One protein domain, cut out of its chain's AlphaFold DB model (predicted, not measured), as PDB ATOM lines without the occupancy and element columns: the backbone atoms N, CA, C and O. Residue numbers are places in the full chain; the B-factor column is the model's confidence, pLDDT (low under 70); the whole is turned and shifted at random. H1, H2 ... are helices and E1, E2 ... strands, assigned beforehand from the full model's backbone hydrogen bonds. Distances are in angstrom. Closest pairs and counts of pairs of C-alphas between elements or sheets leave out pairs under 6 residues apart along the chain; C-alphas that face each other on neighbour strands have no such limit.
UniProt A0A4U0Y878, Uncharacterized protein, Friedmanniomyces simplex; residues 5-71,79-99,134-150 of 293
ATOM      1  N   VAL A   5      85.748 191.437 123.180       90.50
ATOM      2  CA  VAL A   5      85.610 190.058 123.659       90.50
ATOM      3  C   VAL A   5      86.875 189.650 124.401       90.50
ATOM      4  O   VAL A   5      87.988 189.948 123.956       90.50
ATOM      5  N   LEU A   6      86.715 188.956 125.525       91.50
ATOM      6  CA  LEU A   6      87.835 188.409 126.278       91.50
ATOM      7  C   LEU A   6      88.187 187.019 125.747       91.50
ATOM      8  O   LEU A   6      87.321 186.167 125.547       91.50
ATOM      9  N   THR A   7      89.479 186.781 125.555       90.56
ATOM     10  CA  THR A   7      90.012 185.500 125.091       90.56
ATOM     11  C   THR A   7      91.078 184.959 126.030       90.56
ATOM     12  O   THR A   7      91.779 185.721 126.696       90.56
ATOM     13  N   ALA A   8      91.209 183.637 126.051       89.75
ATOM     14  CA  ALA A   8      92.199 182.889 126.805       89.75
ATOM     15  C   ALA A   8      93.113 182.094 125.862       89.75
ATOM     16  O   ALA A   8      92.662 181.470 124.894       89.75
ATOM     17  N   ARG A   9      94.413 182.105 126.163       86.56
ATOM     18  CA  ARG A   9      95.464 181.319 125.498       86.56
ATOM     19  C   ARG A   9      96.391 180.729 126.554       86.56
ATOM     20  O   ARG A   9      96.609 181.356 127.581       86.56
ATOM     21  N   MET A  10      96.973 179.557 126.316       80.06
ATOM     22  CA  MET A  10      97.969 178.993 127.239       80.06
ATOM     23  C   MET A  10      99.234 179.867 127.308       80.06
ATOM     24  O   MET A  10      99.733 180.287 126.267       80.06
ATOM     25  N   ASP A  11      99.779 180.100 128.507       71.69
ATOM     26  CA  ASP A  11     101.035 180.847 128.705       71.69
ATOM     27  C   ASP A  11     102.251 179.915 128.470       71.69
ATOM     28  O   ASP A  11     102.461 178.971 129.242       71.69
ATOM     29  N   PRO A  12     103.072 180.125 127.419       59.38
ATOM     30  CA  PRO A  12     104.237 179.283 127.127       59.38
ATOM     31  C   PRO A  12     105.415 179.498 128.087       59.38
ATOM     32  O   PRO A  12     106.251 178.603 128.225       59.38
ATOM     33  N   GLY A  13     105.492 180.649 128.759       61.97
ATOM     34  CA  GLY A  13     106.568 180.982 129.695       61.97
ATOM     35  C   GLY A  13     106.423 180.298 131.054       61.97
ATOM     36  O   GLY A  13     107.423 180.058 131.725       61.97
ATOM     37  N   LYS A  14     105.193 179.940 131.448       61.44
ATOM     38  CA  LYS A  14     104.866 179.376 132.774       61.44
ATOM     39  C   LYS A  14     104.529 177.877 132.767       61.44
ATOM     40  O   LYS A  14     103.980 177.366 133.742       61.44
ATOM     41  N   GLN A  15     104.843 177.151 131.690       60.34
ATOM     42  CA  GLN A  15     104.596 175.706 131.585       60.34
ATOM     43  C   GLN A  15     105.876 174.863 131.501       60.34
ATOM     44  O   GLN A  15     106.875 175.249 130.899       60.34
ATOM     45  N   THR A  16     105.817 173.662 132.083       59.91
ATOM     46  CA  THR A  16     106.878 172.645 132.031       59.91
ATOM     47  C   THR A  16     106.922 171.939 130.669       59.91
ATOM     48  O   THR A  16     105.907 171.829 129.980       59.91
ATOM     49  N   ASP A  17     108.089 171.429 130.259       53.00
ATOM     50  CA  ASP A  17     108.347 171.035 128.860       53.00
ATOM     51  C   ASP A  17     107.409 169.960 128.289       53.00
ATOM     52  O   ASP A  17     107.040 170.027 127.116       53.00
ATOM     53  N   ARG A  18     106.925 169.018 129.111       52.59
ATOM     54  CA  ARG A  18     105.913 168.031 128.677       52.59
ATOM     55  C   ARG A  18     104.589 168.679 128.249       52.59
ATOM     56  O   ARG A  18     103.914 168.147 127.372       52.59
ATOM     57  N   ARG A  19     104.223 169.819 128.842       54.69
ATOM     58  CA  ARG A  19     102.977 170.552 128.559       54.69
ATOM     59  C   ARG A  19     103.119 171.478 127.342       54.69
ATOM     60  O   ARG A  19     102.162 171.634 126.588       54.69
ATOM     61  N   LYS A  20     104.338 171.950 127.034       49.66
ATOM     62  CA  LYS A  20     104.651 172.726 125.810       49.66
ATOM     63  C   LYS A  20     104.341 171.988 124.498       49.66
ATOM     64  O   LYS A  20     104.145 172.624 123.465       49.66
ATOM     65  N   ILE A  21     104.267 170.653 124.515       49.44
ATOM     66  CA  ILE A  21     103.849 169.854 123.348       49.44
ATOM     67  C   ILE A  21     102.324 169.931 123.151       49.44
ATOM     68  O   ILE A  21     101.873 170.092 122.020       49.44
ATOM     69  N   GLN A  22     101.534 169.917 124.233       50.16
ATOM     70  CA  GLN A  22     100.080 170.139 124.178       50.16
ATOM     71  C   GLN A  22      99.733 171.590 123.792       50.16
ATOM     72  O   GLN A  22      98.767 171.815 123.066       50.16
ATOM     73  N   GLN A  23     100.558 172.574 124.177       49.62
ATOM     74  CA  GLN A  23     100.380 173.979 123.769       49.62
ATOM     75  C   GLN A  23     100.403 174.197 122.249       49.62
ATOM     76  O   GLN A  23      99.760 175.117 121.754       49.62
ATOM     77  N   ARG A  24     101.080 173.335 121.474       44.47
ATOM     78  CA  ARG A  24     101.072 173.421 119.999       44.47
ATOM     79  C   ARG A  24      99.728 173.023 119.367       44.47
ATOM     80  O   ARG A  24      99.600 173.084 118.150       44.47
ATOM     81  N   GLN A  25      98.747 172.625 120.180       45.69
ATOM     82  CA  GLN A  25      97.378 172.291 119.776       45.69
ATOM     83  C   GLN A  25      96.306 173.130 120.501       45.69
ATOM     84  O   GLN A  25      95.126 173.004 120.178       45.69
ATOM     85  N   SER A  26      96.666 173.994 121.461       54.53
ATOM     86  CA  SER A  26      95.690 174.835 122.168       54.53
ATOM     87  C   SER A  26      95.323 176.069 121.341       54.53
ATOM     88  O   SER A  26      96.154 176.961 121.158       54.53
ATOM     89  N   GLY A  27      94.079 176.121 120.861       64.44
ATOM     90  CA  GLY A  27      93.522 177.282 120.166       64.44
ATOM     91  C   GLY A  27      93.338 178.512 121.066       64.44
ATOM     92  O   GLY A  27      93.667 178.506 122.251       64.44
ATOM     93  N   THR A  28      92.789 179.584 120.489       77.31
ATOM     94  CA  THR A  28      92.272 180.717 121.275       77.31
ATOM     95  C   THR A  28      90.848 180.391 121.710       77.31
ATOM     96  O   THR A  28      90.021 180.074 120.858       77.31
ATOM     97  N   PHE A  29      90.568 180.485 123.005       87.06
ATOM     98  CA  PHE A  29      89.228 180.302 123.567       87.06
ATOM     99  C   PHE A  29      88.622 181.657 123.925       87.06
ATOM    100  O   PHE A  29      89.355 182.600 124.216       87.06
ATOM    101  N   TYR A  30      87.299 181.755 123.934       89.38
ATOM    102  CA  TYR A  30      86.564 182.912 124.439       89.38
ATOM    103  C   TYR A  30      86.226 182.701 125.910       89.38
ATOM    104  O   TYR A  30      85.997 181.571 126.338       89.38
ATOM    105  N   VAL A  31      86.193 183.775 126.691       90.81
ATOM    106  CA  VAL A  31      85.787 183.717 128.098       90.81
ATOM    107  C   VAL A  31      84.320 184.103 128.199       90.81
ATOM    108  O   VAL A  31      83.927 185.174 127.735       90.81
ATOM    109  N   SER A  32      83.510 183.221 128.774       87.69
ATOM    110  CA  SER A  32      82.088 183.452 129.009       87.69
ATOM    111  C   SER A  32      81.829 184.153 130.344       87.69
ATOM    112  O   SER A  32      82.683 184.179 131.233       87.69
ATOM    113  N   ALA A  33      80.634 184.728 130.501       81.38
ATOM    114  CA  ALA A  33      80.288 185.577 131.649       81.38
ATOM    115  C   ALA A  33      80.393 184.879 133.022       81.38
ATOM    116  O   ALA A  33      80.564 185.540 134.035       81.38
ATOM    117  N   ASN A  34      80.329 183.549 133.062       84.44
ATOM    118  CA  ASN A  34      80.518 182.711 134.250       84.44
ATOM    119  C   ASN A  34      81.994 182.349 134.542       84.44
ATOM    120  O   ASN A  34      82.244 181.505 135.399       84.44
ATOM    121  N   GLY A  35      82.968 182.924 133.828       87.44
ATOM    122  CA  GLY A  35      84.397 182.668 134.051       87.44
ATOM    123  C   GLY A  35      84.920 181.346 133.473       87.44
ATOM    124  O   GLY A  35      85.945 180.843 133.932       87.44
ATOM    125  N   THR A  36      84.244 180.762 132.477       89.31
ATOM    126  CA  THR A  36      84.706 179.543 131.782       89.31
ATOM    127  C   THR A  36      85.210 179.828 130.368       89.31
ATOM    128  O   THR A  36      84.791 180.786 129.723       89.31
ATOM    129  N   MET A  37      86.107 178.982 129.866       85.50
ATOM    130  CA  MET A  37      86.539 178.979 128.468       85.50
ATOM    131  C   MET A  37      85.518 178.266 127.572       85.50
ATOM    132  O   MET A  37      85.098 177.152 127.875       85.50
ATOM    133  N   SER A  38      85.184 178.876 126.437       84.75
ATOM    134  CA  SER A  38      84.334 178.319 125.381       84.75
ATOM    135  C   SER A  38      84.995 178.472 124.007       84.75
ATOM    136  O   SER A  38      85.813 179.367 123.783       84.75
ATOM    137  N   ASN A  39      84.646 177.602 123.061       82.00
ATOM    138  CA  ASN A  39      84.961 177.782 121.641       82.00
ATOM    139  C   ASN A  39      83.918 178.650 120.909       82.00
ATOM    140  O   ASN A  39      84.160 179.041 119.769       82.00
ATOM    141  N   ASP A  40      82.789 178.960 121.550       81.38
ATOM    142  CA  ASP A  40      81.746 179.841 121.029       81.38
ATOM    143  C   ASP A  40      81.932 181.276 121.548       81.38
ATOM    144  O   ASP A  40      81.949 181.526 122.757       81.38
ATOM    145  N   CYS A  41      82.064 182.232 120.627       82.31
ATOM    146  CA  CYS A  41      82.251 183.640 120.966       82.31
ATOM    147  C   CYS A  41      80.953 184.355 121.374       82.31
ATOM    148  O   CYS A  41      81.027 185.395 122.021       82.31
ATOM    149  N   THR A  42      79.777 183.791 121.075       82.44
ATOM    150  CA  THR A  42      78.472 184.337 121.502       82.44
ATOM    151  C   THR A  42      78.227 184.183 123.004       82.44
ATOM    152  O   THR A  42      77.487 184.966 123.589       82.44
ATOM    153  N   MET A  43      78.902 183.226 123.652       82.81
ATOM    154  CA  MET A  43      78.894 183.076 125.113       82.81
ATOM    155  C   MET A  43      79.745 184.138 125.828       82.81
ATOM    156  O   MET A  43      79.663 184.267 127.052       82.81
ATOM    157  N   SER A  44      80.589 184.869 125.090       87.50
ATOM    158  CA  SER A  44      81.430 185.934 125.631       87.50
ATOM    159  C   SER A  44      80.614 187.225 125.754       87.50
ATOM    160  O   SER A  44      80.062 187.680 124.751       87.50
ATOM    161  N   PRO A  45      80.501 187.829 126.950       90.06
ATOM    162  CA  PRO A  45      79.828 189.114 127.095       90.06
ATOM    163  C   PRO A  45      80.641 190.238 126.443       90.06
ATOM    164  O   PRO A  45      81.806 190.064 126.085       90.06
ATOM    165  N   ILE A  46      80.042 191.424 126.329       89.81
ATOM    166  CA  ILE A  46      80.772 192.608 125.871       89.81
ATOM    167  C   ILE A  46      81.594 193.149 127.042       89.81
ATOM    168  O   ILE A  46      81.040 193.580 128.055       89.81
ATOM    169  N   TYR A  47      82.914 193.129 126.895       91.56
ATOM    170  CA  TYR A  47      83.867 193.647 127.869       91.56
ATOM    171  C   TYR A  47      84.236 195.098 127.567       91.56
ATOM    172  O   TYR A  47      84.419 195.478 126.408       91.56
ATOM    173  N   ALA A  48      84.443 195.883 128.619       91.06
ATOM    174  CA  ALA A  48      85.038 197.210 128.533       91.06
ATOM    175  C   ALA A  48      85.991 197.453 129.711       91.06
ATOM    176  O   ALA A  48      85.710 197.043 130.841       91.06
ATOM    177  N   VAL A  49      87.100 198.152 129.448       90.75
ATOM    178  CA  VAL A  49      88.014 198.662 130.482       90.75
ATOM    179  C   VAL A  49      87.878 200.181 130.524       90.75
ATOM    180  O   VAL A  49      88.312 200.863 129.598       90.75
ATOM    181  N   ASN A  50      87.274 200.707 131.589       89.88
ATOM    182  CA  ASN A  50      86.993 202.134 131.765       89.88
ATOM    183  C   ASN A  50      87.597 202.605 133.092       89.88
ATOM    184  O   ASN A  50      87.304 202.026 134.132       89.88
ATOM    185  N   ASN A  51      88.449 203.636 133.071       89.56
ATOM    186  CA  ASN A  51      89.141 204.165 134.262       89.56
ATOM    187  C   ASN A  51      89.846 203.083 135.114       89.56
ATOM    188  O   ASN A  51      89.910 203.170 136.336       89.56
ATOM    189  N   GLY A  52      90.358 202.038 134.459       91.00
ATOM    190  CA  GLY A  52      90.999 200.898 135.112       91.00
ATOM    191  C   GLY A  52      90.045 199.855 135.705       91.00
ATOM    192  O   GLY A  52      90.526 198.878 136.262       91.00
ATOM    193  N   VAL A  53      88.726 200.010 135.585       93.31
ATOM    194  CA  VAL A  53      87.736 198.986 135.965       93.31
ATOM    195  C   VAL A  53      87.448 198.098 134.757       93.31
ATOM    196  O   VAL A  53      87.104 198.611 133.689       93.31
ATOM    197  N   LEU A  54      87.559 196.776 134.915       93.69
ATOM    198  CA  LEU A  54      87.088 195.809 133.924       93.69
ATOM    199  C   LEU A  54      85.622 195.464 134.207       93.69
ATOM    200  O   LEU A  54      85.270 194.991 135.288       93.69
ATOM    201  N   THR A  55      84.780 195.667 133.201       93.50
ATOM    202  CA  THR A  55      83.343 195.378 133.249       93.50
ATOM    203  C   THR A  55      82.950 194.409 132.144       93.50
ATOM    204  O   THR A  55      83.563 194.406 131.075       93.50
ATOM    205  N   ALA A  56      81.919 193.606 132.399       92.00
ATOM    206  CA  ALA A  56      81.261 192.754 131.416       92.00
ATOM    207  C   ALA A  56      79.761 193.066 131.387       92.00
ATOM    208  O   ALA A  56      79.105 193.093 132.428       92.00
ATOM    209  N   THR A  57      79.213 193.280 130.193       89.81
ATOM    210  CA  THR A  57      77.784 193.545 129.994       89.81
ATOM    211  C   THR A  57      77.083 192.272 129.535       89.81
ATOM    212  O   THR A  57      77.386 191.744 128.464       89.81
ATOM    213  N   VAL A  58      76.130 191.790 130.335       86.00
ATOM    214  CA  VAL A  58      75.327 190.585 130.075       86.00
ATOM    215  C   VAL A  58      73.855 190.991 130.074       86.00
ATOM    216  O   VAL A  58      73.370 191.541 131.059       86.00
ATOM    217  N   HIS A  59      73.142 190.771 128.965       83.81
ATOM    218  CA  HIS A  59      71.728 191.164 128.798       83.81
ATOM    219  C   HIS A  59      71.417 192.619 129.231       83.81
ATOM    220  O   HIS A  59      70.388 192.894 129.840       83.81
ATOM    221  N   GLY A  60      72.332 193.555 128.949       82.88
ATOM    222  CA  GLY A  60      72.208 194.974 129.321       82.88
ATOM    223  C   GLY A  60      72.548 195.311 130.780       82.88
ATOM    224  O   GLY A  60      72.632 196.487 131.118       82.88
ATOM    225  N   THR A  61      72.799 194.317 131.637       87.25
ATOM    226  CA  THR A  61      73.288 194.526 133.009       87.25
ATOM    227  C   THR A  61      74.815 194.547 133.019       87.25
ATOM    228  O   THR A  61      75.455 193.675 132.427       87.25
ATOM    229  N   VAL A  62      75.405 195.539 133.687       90.00
ATOM    230  CA  VAL A  62      76.861 195.688 133.821       90.00
ATOM    231  C   VAL A  62      77.328 195.016 135.110       90.00
ATOM    232  O   VAL A  62      76.875 195.366 136.198       90.00
ATOM    233  N   TYR A  63      78.254 194.073 134.978       92.31
ATOM    234  CA  TYR A  63      78.921 193.378 136.075       92.31
ATOM    235  C   TYR A  63      80.391 193.809 136.133       92.31
ATOM    236  O   TYR A  63      81.009 194.074 135.098       92.31
ATOM    237  N   THR A  64      80.969 193.841 137.330       93.12
ATOM    238  CA  THR A  64      82.339 194.313 137.575       93.12
ATOM    239  C   THR A  64      83.233 193.156 138.000       93.12
ATOM    240  O   THR A  64      82.833 192.331 138.820       93.12
ATOM    241  N   TYR A  65      84.453 193.093 137.465       94.00
ATOM    242  CA  TYR A  65      85.488 192.199 137.983       94.00
ATOM    243  C   TYR A  65      86.150 192.825 139.209       94.00
ATOM    244  O   TYR A  65      86.582 193.978 139.169       94.00
ATOM    245  N   SER A  66      86.218 192.075 140.304       94.69
ATOM    246  CA  SER A  66      86.728 192.587 141.574       94.69
ATOM    247  C   SER A  66      87.078 191.476 142.550       94.69
ATOM    248  O   SER A  66      86.340 190.497 142.609       94.69
ATOM    249  N   THR A  67      88.083 191.707 143.392       94.25
ATOM    250  CA  THR A  67      88.465 190.810 144.492       94.25
ATOM    251  C   THR A  67      88.527 191.550 145.835       94.25
ATOM    252  O   THR A  67      88.322 192.764 145.909       94.25
ATOM    253  N   THR A  68      88.838 190.825 146.909       90.38
ATOM    254  CA  THR A  68      89.106 191.353 148.254       90.38
ATOM    255  C   THR A  68      90.526 190.946 148.687       90.38
ATOM    256  O   THR A  68      90.933 189.813 148.422       90.38
ATOM    257  N   PRO A  69      91.309 191.820 149.354       87.88
ATOM    258  CA  PRO A  69      92.643 191.482 149.854       87.88
ATOM    259  C   PRO A  69      92.678 190.212 150.716       87.88
ATOM    260  O   PRO A  69      91.743 189.923 151.459       87.88
ATOM    261  N   GLY A  70      93.795 189.484 150.658       86.56
ATOM    262  CA  GLY A  70      94.036 188.277 151.464       86.56
ATOM    263  C   GLY A  70      93.562 186.966 150.827       86.56
ATOM    264  O   GLY A  70      94.002 185.899 151.250       86.56
ATOM    265  N   VAL A  71      92.743 187.021 149.775       91.19
ATOM    266  CA  VAL A  71      92.372 185.849 148.970       91.19
ATOM    267  C   VAL A  71      93.600 185.330 148.203       91.19
ATOM    268  O   VAL A  71      94.360 186.112 147.635       91.19
ATOM    269  N   SER A  79      80.789 190.299 139.008       89.25
ATOM    270  CA  SER A  79      79.722 190.330 140.013       89.25
ATOM    271  C   SER A  79      79.000 191.682 140.025       89.25
ATOM    272  O   SER A  79      79.550 192.700 139.599       89.25
ATOM    273  N   THR A  80      77.761 191.708 140.523       88.38
ATOM    274  CA  THR A  80      77.064 192.948 140.922       88.38
ATOM    275  C   THR A  80      77.452 193.399 142.331       88.38
ATOM    276  O   THR A  80      77.347 194.582 142.649       88.38
ATOM    277  N   ILE A  81      77.927 192.476 143.172       88.06
ATOM    278  CA  ILE A  81      78.501 192.751 144.490       88.06
ATOM    279  C   ILE A  81      80.017 192.821 144.307       88.06
ATOM    280  O   ILE A  81      80.671 191.786 144.161       88.06
ATOM    281  N   ALA A  82      80.556 194.038 144.260       84.06
ATOM    282  CA  ALA A  82      81.980 194.265 144.057       84.06
ATOM    283  C   ALA A  82      82.782 194.104 145.364       84.06
ATOM    284  O   ALA A  82      82.361 194.572 146.423       84.06
ATOM    285  N   GLY A  83      83.955 193.476 145.268       87.62
ATOM    286  CA  GLY A  83      84.986 193.491 146.310       87.62
ATOM    287  C   GLY A  83      85.690 194.849 146.409       87.62
ATOM    288  O   GLY A  83      85.371 195.787 145.681       87.62
ATOM    289  N   SER A  84      86.672 194.978 147.305       90.00
ATOM    290  CA  SER A  84      87.378 196.251 147.530       90.00
ATOM    291  C   SER A  84      88.494 196.558 146.519       90.00
ATOM    292  O   SER A  84      88.896 197.714 146.395       90.00
ATOM    293  N   ILE A  85      88.969 195.570 145.755       91.06
ATOM    294  CA  ILE A  85      89.876 195.766 144.615       91.06
ATOM    295  C   ILE A  85      89.054 195.638 143.328       91.06
ATOM    296  O   ILE A  85      88.760 194.529 142.894       91.06
ATOM    297  N   THR A  86      88.693 196.768 142.715       90.50
ATOM    298  CA  THR A  86      87.844 196.848 141.500       90.50
ATOM    299  C   THR A  86      88.539 197.472 140.284       90.50
ATOM    300  O   THR A  86      88.041 197.388 139.164       90.50
ATOM    301  N   MET A  87      89.667 198.149 140.509       90.44
ATOM    302  CA  MET A  87      90.349 198.985 139.518       90.44
ATOM    303  C   MET A  87      91.648 198.329 139.021       90.44
ATOM    304  O   MET A  87      91.861 197.129 139.197       90.44
ATOM    305  N   THR A  88      92.507 199.148 138.399       92.81
ATOM    306  CA  THR A  88      93.878 198.835 137.962       92.81
ATOM    307  C   THR A  88      94.015 197.666 136.977       92.81
ATOM    308  O   THR A  88      95.104 197.116 136.781       92.81
ATOM    309  N   PHE A  89      92.931 197.355 136.265       93.81
ATOM    310  CA  PHE A  89      92.976 196.655 134.987       93.81
ATOM    311  C   PHE A  89      93.556 197.564 133.897       93.81
ATOM    312  O   PHE A  89      93.250 198.753 133.812       93.81
ATOM    313  N   SER A  90      94.396 197.007 133.034       92.69
ATOM    314  CA  SER A  90      95.033 197.714 131.922       92.69
ATOM    315  C   SER A  90      95.296 196.767 130.753       92.69
ATOM    316  O   SER A  90      95.349 195.549 130.927       92.69
ATOM    317  N   LEU A  91      95.449 197.330 129.553       90.06
ATOM    318  CA  LEU A  91      95.756 196.572 128.341       90.06
ATOM    319  C   LEU A  91      97.223 196.780 127.963       90.06
ATOM    320  O   LEU A  91      97.644 197.895 127.664       90.06
ATOM    321  N   GLY A  92      97.996 195.697 127.985       87.25
ATOM    322  CA  GLY A  92      99.344 195.645 127.434       87.25
ATOM    323  C   GLY A  92      99.352 195.473 125.913       87.25
ATOM    324  O   GLY A  92      98.319 195.505 125.236       87.25
ATOM    325  N   SER A  93     100.541 195.227 125.360       82.88
ATOM    326  CA  SER A  93     100.700 194.896 123.942       82.88
ATOM    327  C   SER A  93      99.855 193.672 123.548       82.88
ATOM    328  O   SER A  93      99.630 192.745 124.335       82.88
ATOM    329  N   GLY A  94      99.315 193.704 122.325       80.50
ATOM    330  CA  GLY A  94      98.413 192.665 121.816       80.50
ATOM    331  C   GLY A  94      97.067 192.553 122.549       80.50
ATOM    332  O   GLY A  94      96.414 191.522 122.424       80.50
ATOM    333  N   GLY A  95      96.666 193.565 123.331       87.12
ATOM    334  CA  GLY A  95      95.428 193.538 124.118       87.12
ATOM    335  C   GLY A  95      95.513 192.680 125.383       87.12
ATOM    336  O   GLY A  95      94.480 192.340 125.953       87.12
ATOM    337  N   THR A  96      96.719 192.303 125.823       91.19
ATOM    338  CA  THR A  96      96.935 191.489 127.033       91.19
ATOM    339  C   THR A  96      96.319 192.159 128.260       91.19
ATOM    340  O   THR A  96      96.677 193.291 128.578       91.19
ATOM    341  N   LEU A  97      95.428 191.463 128.963       93.62
ATOM    342  CA  LEU A  97      94.808 191.959 130.185       93.62
ATOM    343  C   LEU A  97      95.788 191.835 131.357       93.62
ATOM    344  O   LEU A  97      96.137 190.731 131.775       93.62
ATOM    345  N   ASN A  98      96.188 192.973 131.914       94.56
ATOM    346  CA  ASN A  98      96.960 193.060 133.146       94.56
ATOM    347  C   ASN A  98      96.056 193.565 134.271       94.56
ATOM    348  O   ASN A  98      95.349 194.553 134.085       94.56
ATOM    349  N   TRP A  99      96.124 192.943 135.448       95.75
ATOM    350  CA  TRP A  99      95.481 193.439 136.665       95.75
ATOM    351  C   TRP A  99      96.550 193.637 137.738       95.75
ATOM    352  O   TRP A  99      97.153 192.670 138.205       95.75
ATOM    353  N   TYR A 134      98.632 177.825 133.701       89.25
ATOM    354  CA  TYR A 134      98.729 179.263 133.458       89.25
ATOM    355  C   TYR A 134      98.287 179.635 132.036       89.25
ATOM    356  O   TYR A 134      98.692 179.001 131.052       89.25
ATOM    357  N   ILE A 135      97.472 180.688 131.961       89.88
ATOM    358  CA  ILE A 135      96.929 181.263 130.732       89.88
ATOM    359  C   ILE A 135      97.240 182.758 130.666       89.88
ATOM    360  O   ILE A 135      97.382 183.439 131.681       89.88
ATOM    361  N   GLN A 136      97.297 183.273 129.446       90.75
ATOM    362  CA  GLN A 136      97.283 184.690 129.136       90.75
ATOM    363  C   GLN A 136      95.874 185.075 128.683       90.75
ATOM    364  O   GLN A 136      95.290 184.427 127.809       90.75
ATOM    365  N   LEU A 137      95.340 186.135 129.288       92.81
ATOM    366  CA  LEU A 137      94.074 186.739 128.896       92.81
ATOM    367  C   LEU A 137      94.330 187.921 127.954       92.81
ATOM    368  O   LEU A 137      95.234 188.725 128.191       92.81
ATOM    369  N   SER A 138      93.530 188.046 126.897       92.00
ATOM    370  CA  SER A 138      93.645 189.124 125.906       92.00
ATOM    371  C   SER A 138      92.272 189.598 125.437       92.00
ATOM    372  O   SER A 138      91.403 188.783 125.128       92.00
ATOM    373  N   LEU A 139      92.088 190.914 125.353       89.38
ATOM    374  CA  LEU A 139      90.875 191.564 124.859       89.38
ATOM    375  C   LEU A 139      91.038 191.936 123.379       89.38
ATOM    376  O   LEU A 139      91.969 192.648 123.003       89.38
ATOM    377  N   PHE A 140      90.116 191.456 122.547       86.19
ATOM    378  CA  PHE A 140      90.040 191.736 121.109       86.19
ATOM    379  C   PHE A 140      88.754 192.496 120.793       86.19
ATOM    380  O   PHE A 140      87.762 192.320 121.488       86.19
ATOM    381  N   ALA A 141      88.738 193.347 119.764       82.25
ATOM    382  CA  ALA A 141      87.534 194.105 119.407       82.25
ATOM    383  C   ALA A 141      86.355 193.163 119.092       82.25
ATOM    384  O   ALA A 141      86.559 192.148 118.421       82.25
ATOM    385  N   VAL A 142      85.129 193.512 119.510       78.25
ATOM    386  CA  VAL A 142      83.916 192.692 119.270       78.25
ATOM    387  C   VAL A 142      83.710 192.311 117.799       78.25
ATOM    388  O   VAL A 142      83.259 191.205 117.525       78.25
ATOM    389  N   SER A 143      84.151 193.143 116.850       74.00
ATOM    390  CA  SER A 143      84.149 192.849 115.404       74.00
ATOM    391  C   SER A 143      84.953 191.602 114.995       74.00
ATOM    392  O   SER A 143      84.743 191.058 113.909       74.00
ATOM    393  N   SER A 144      85.851 191.120 115.859       73.69
ATOM    394  CA  SER A 144      86.587 189.861 115.679       73.69
ATOM    395  C   SER A 144      85.718 188.625 115.965       73.69
ATOM    396  O   SER A 144      86.028 187.539 115.483       73.69
ATOM    397  N   CYS A 145      84.615 188.783 116.705       74.12
ATOM    398  CA  CYS A 145      83.594 187.760 116.915       74.12
ATOM    399  C   CYS A 145      82.414 188.001 115.962       74.12
ATOM    400  O   CYS A 145      81.562 188.855 116.192       74.12
ATOM    401  N   GLN A 146      82.325 187.195 114.902       57.00
ATOM    402  CA  GLN A 146      81.251 187.299 113.902       57.00
ATOM    403  C   GLN A 146      79.838 187.061 114.486       57.00
ATOM    404  O   GLN A 146      78.858 187.501 113.891       57.00
ATOM    405  N   GLY A 147      79.725 186.394 115.642       55.66
ATOM    406  CA  GLY A 147      78.445 186.084 116.289       55.66
ATOM    407  C   GLY A 147      77.823 187.235 117.091       55.66
ATOM    408  O   GLY A 147      76.606 187.401 117.061       55.66
ATOM    409  N   LEU A 148      78.623 188.067 117.770       53.28
ATOM    410  CA  LEU A 148      78.097 189.144 118.628       53.28
ATOM    411  C   LEU A 148      77.551 190.335 117.830       53.28
ATOM    412  O   LEU A 148      76.627 191.006 118.286       53.28
ATOM    413  N   SER A 149      78.047 190.548 116.609       47.59
ATOM    414  CA  SER A 149      77.554 191.579 115.681       47.59
ATOM    415  C   SER A 149      76.063 191.444 115.333       47.59
ATOM    416  O   SER A 149      75.458 192.415 114.890       47.59
ATOM    417  N   TYR A 150      75.455 190.268 115.531       45.56
ATOM    418  CA  TYR A 150      74.016 190.059 115.332       45.56
ATOM    419  C   TYR A 150      73.158 190.455 116.545       45.56
ATOM    420  O   TYR A 150      71.961 190.677 116.384       45.56
TER     421      TYR A 150
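What this domain is: This is residues 5 to 71, 79 to 99 and 134 to 150 of the 293 residues of an uncharacterized protein of Friedmanniomyces simplex (UniProt A0A4U0Y878). Two small antiparallel sheets, E2-E1-E8 and E3-E4-E5, meet along a narrow border, and the short hairpin of E6 and E7 packs on both of them, E7 on E8 and E6 on E3 and E4. The one short helix, H1, lies at the end of the model away from the E3-E4-E5 sheet, on the loop that leads from E1 back to E2. The printed part has 105 residues, in the order E1 H1 E2 E3 E4 E5 E6 E7 E8, and is mostly strand, though under half of its residues are in named elements. It is compact, with a radius of gyration of the C-alphas of 14.6 A, and spans 41 by 40 by 24 A.

How they stand to each other: Start at E1, residues 5 to 10, the inner strand between E2, residues 29 to 31, and E8, residues 134 to 141. E1 and E8 are antiparallel at 150 degrees, with N 7 and O 138 at 2.8 A; E2 and E1 are antiparallel at 129 degrees, with N 29 and O 8 at 3.0 A. H1, residues 17 to 23, is only just on this sheet, with 5 pairs of C-alphas within 10 A, and only grazes it with residues 19 to 23. Its backbone has 1 of 3 O i to N i+4 pairs and 2 of 4 O i to N i+3 pairs within hydrogen-bond range. Look next at E3, residues 46 to 50, E4, residues 53 to 58, and E5, residues 61 to 64: a meander, each strand the antiparallel neighbour of the one before, with N 48 and O 55 at 3.0 A and N 63 and O 56 at 2.9 A. The closest C-alphas of E1 and E3 are those of Val 5 and Tyr 47, 5.8 A apart. E6, residues 89 to 91, and E7, residues 97 to 99, form an antiparallel hairpin, with N 90 and O 98 at 2.8 A. The closest C-alphas of E7 and E8 are those of Leu 97 and Ser 138, at 5.3 A, and those of E4 and E6 are Val 53 and Phe 89, at 5.8 A. E1 and E4 are apart.

Where its parts are: Find C-alpha 5 at (85.610, 190.058, 123.659); from there E1 runs 17.0 A to C-alpha 10. E8, the longest strand, runs 23.3 A and ends with C-alpha 141 at (87.534, 194.105, 119.407). E4 measures 16.1 A, E3 12.8 A, E5 10.1 A and H1 9.9 A; E6, E7 and E2 are 7.2, 6.7 and 6.6 A.

The domain as a whole: The two C-alphas farthest apart are those of Asp 17 and Gly 60, at 43.4 A. Residues 72 to 78 and 100 to 133 are not printed, with gaps of 16.1 A and 14.9 A between C-alphas. The link from E2 to E3 is long, and its residues 37 to 38 pair antiparallel with residues 30 to 31 of E2. The pLDDT is under 70 at residues 12 to 27 and 146 to 150.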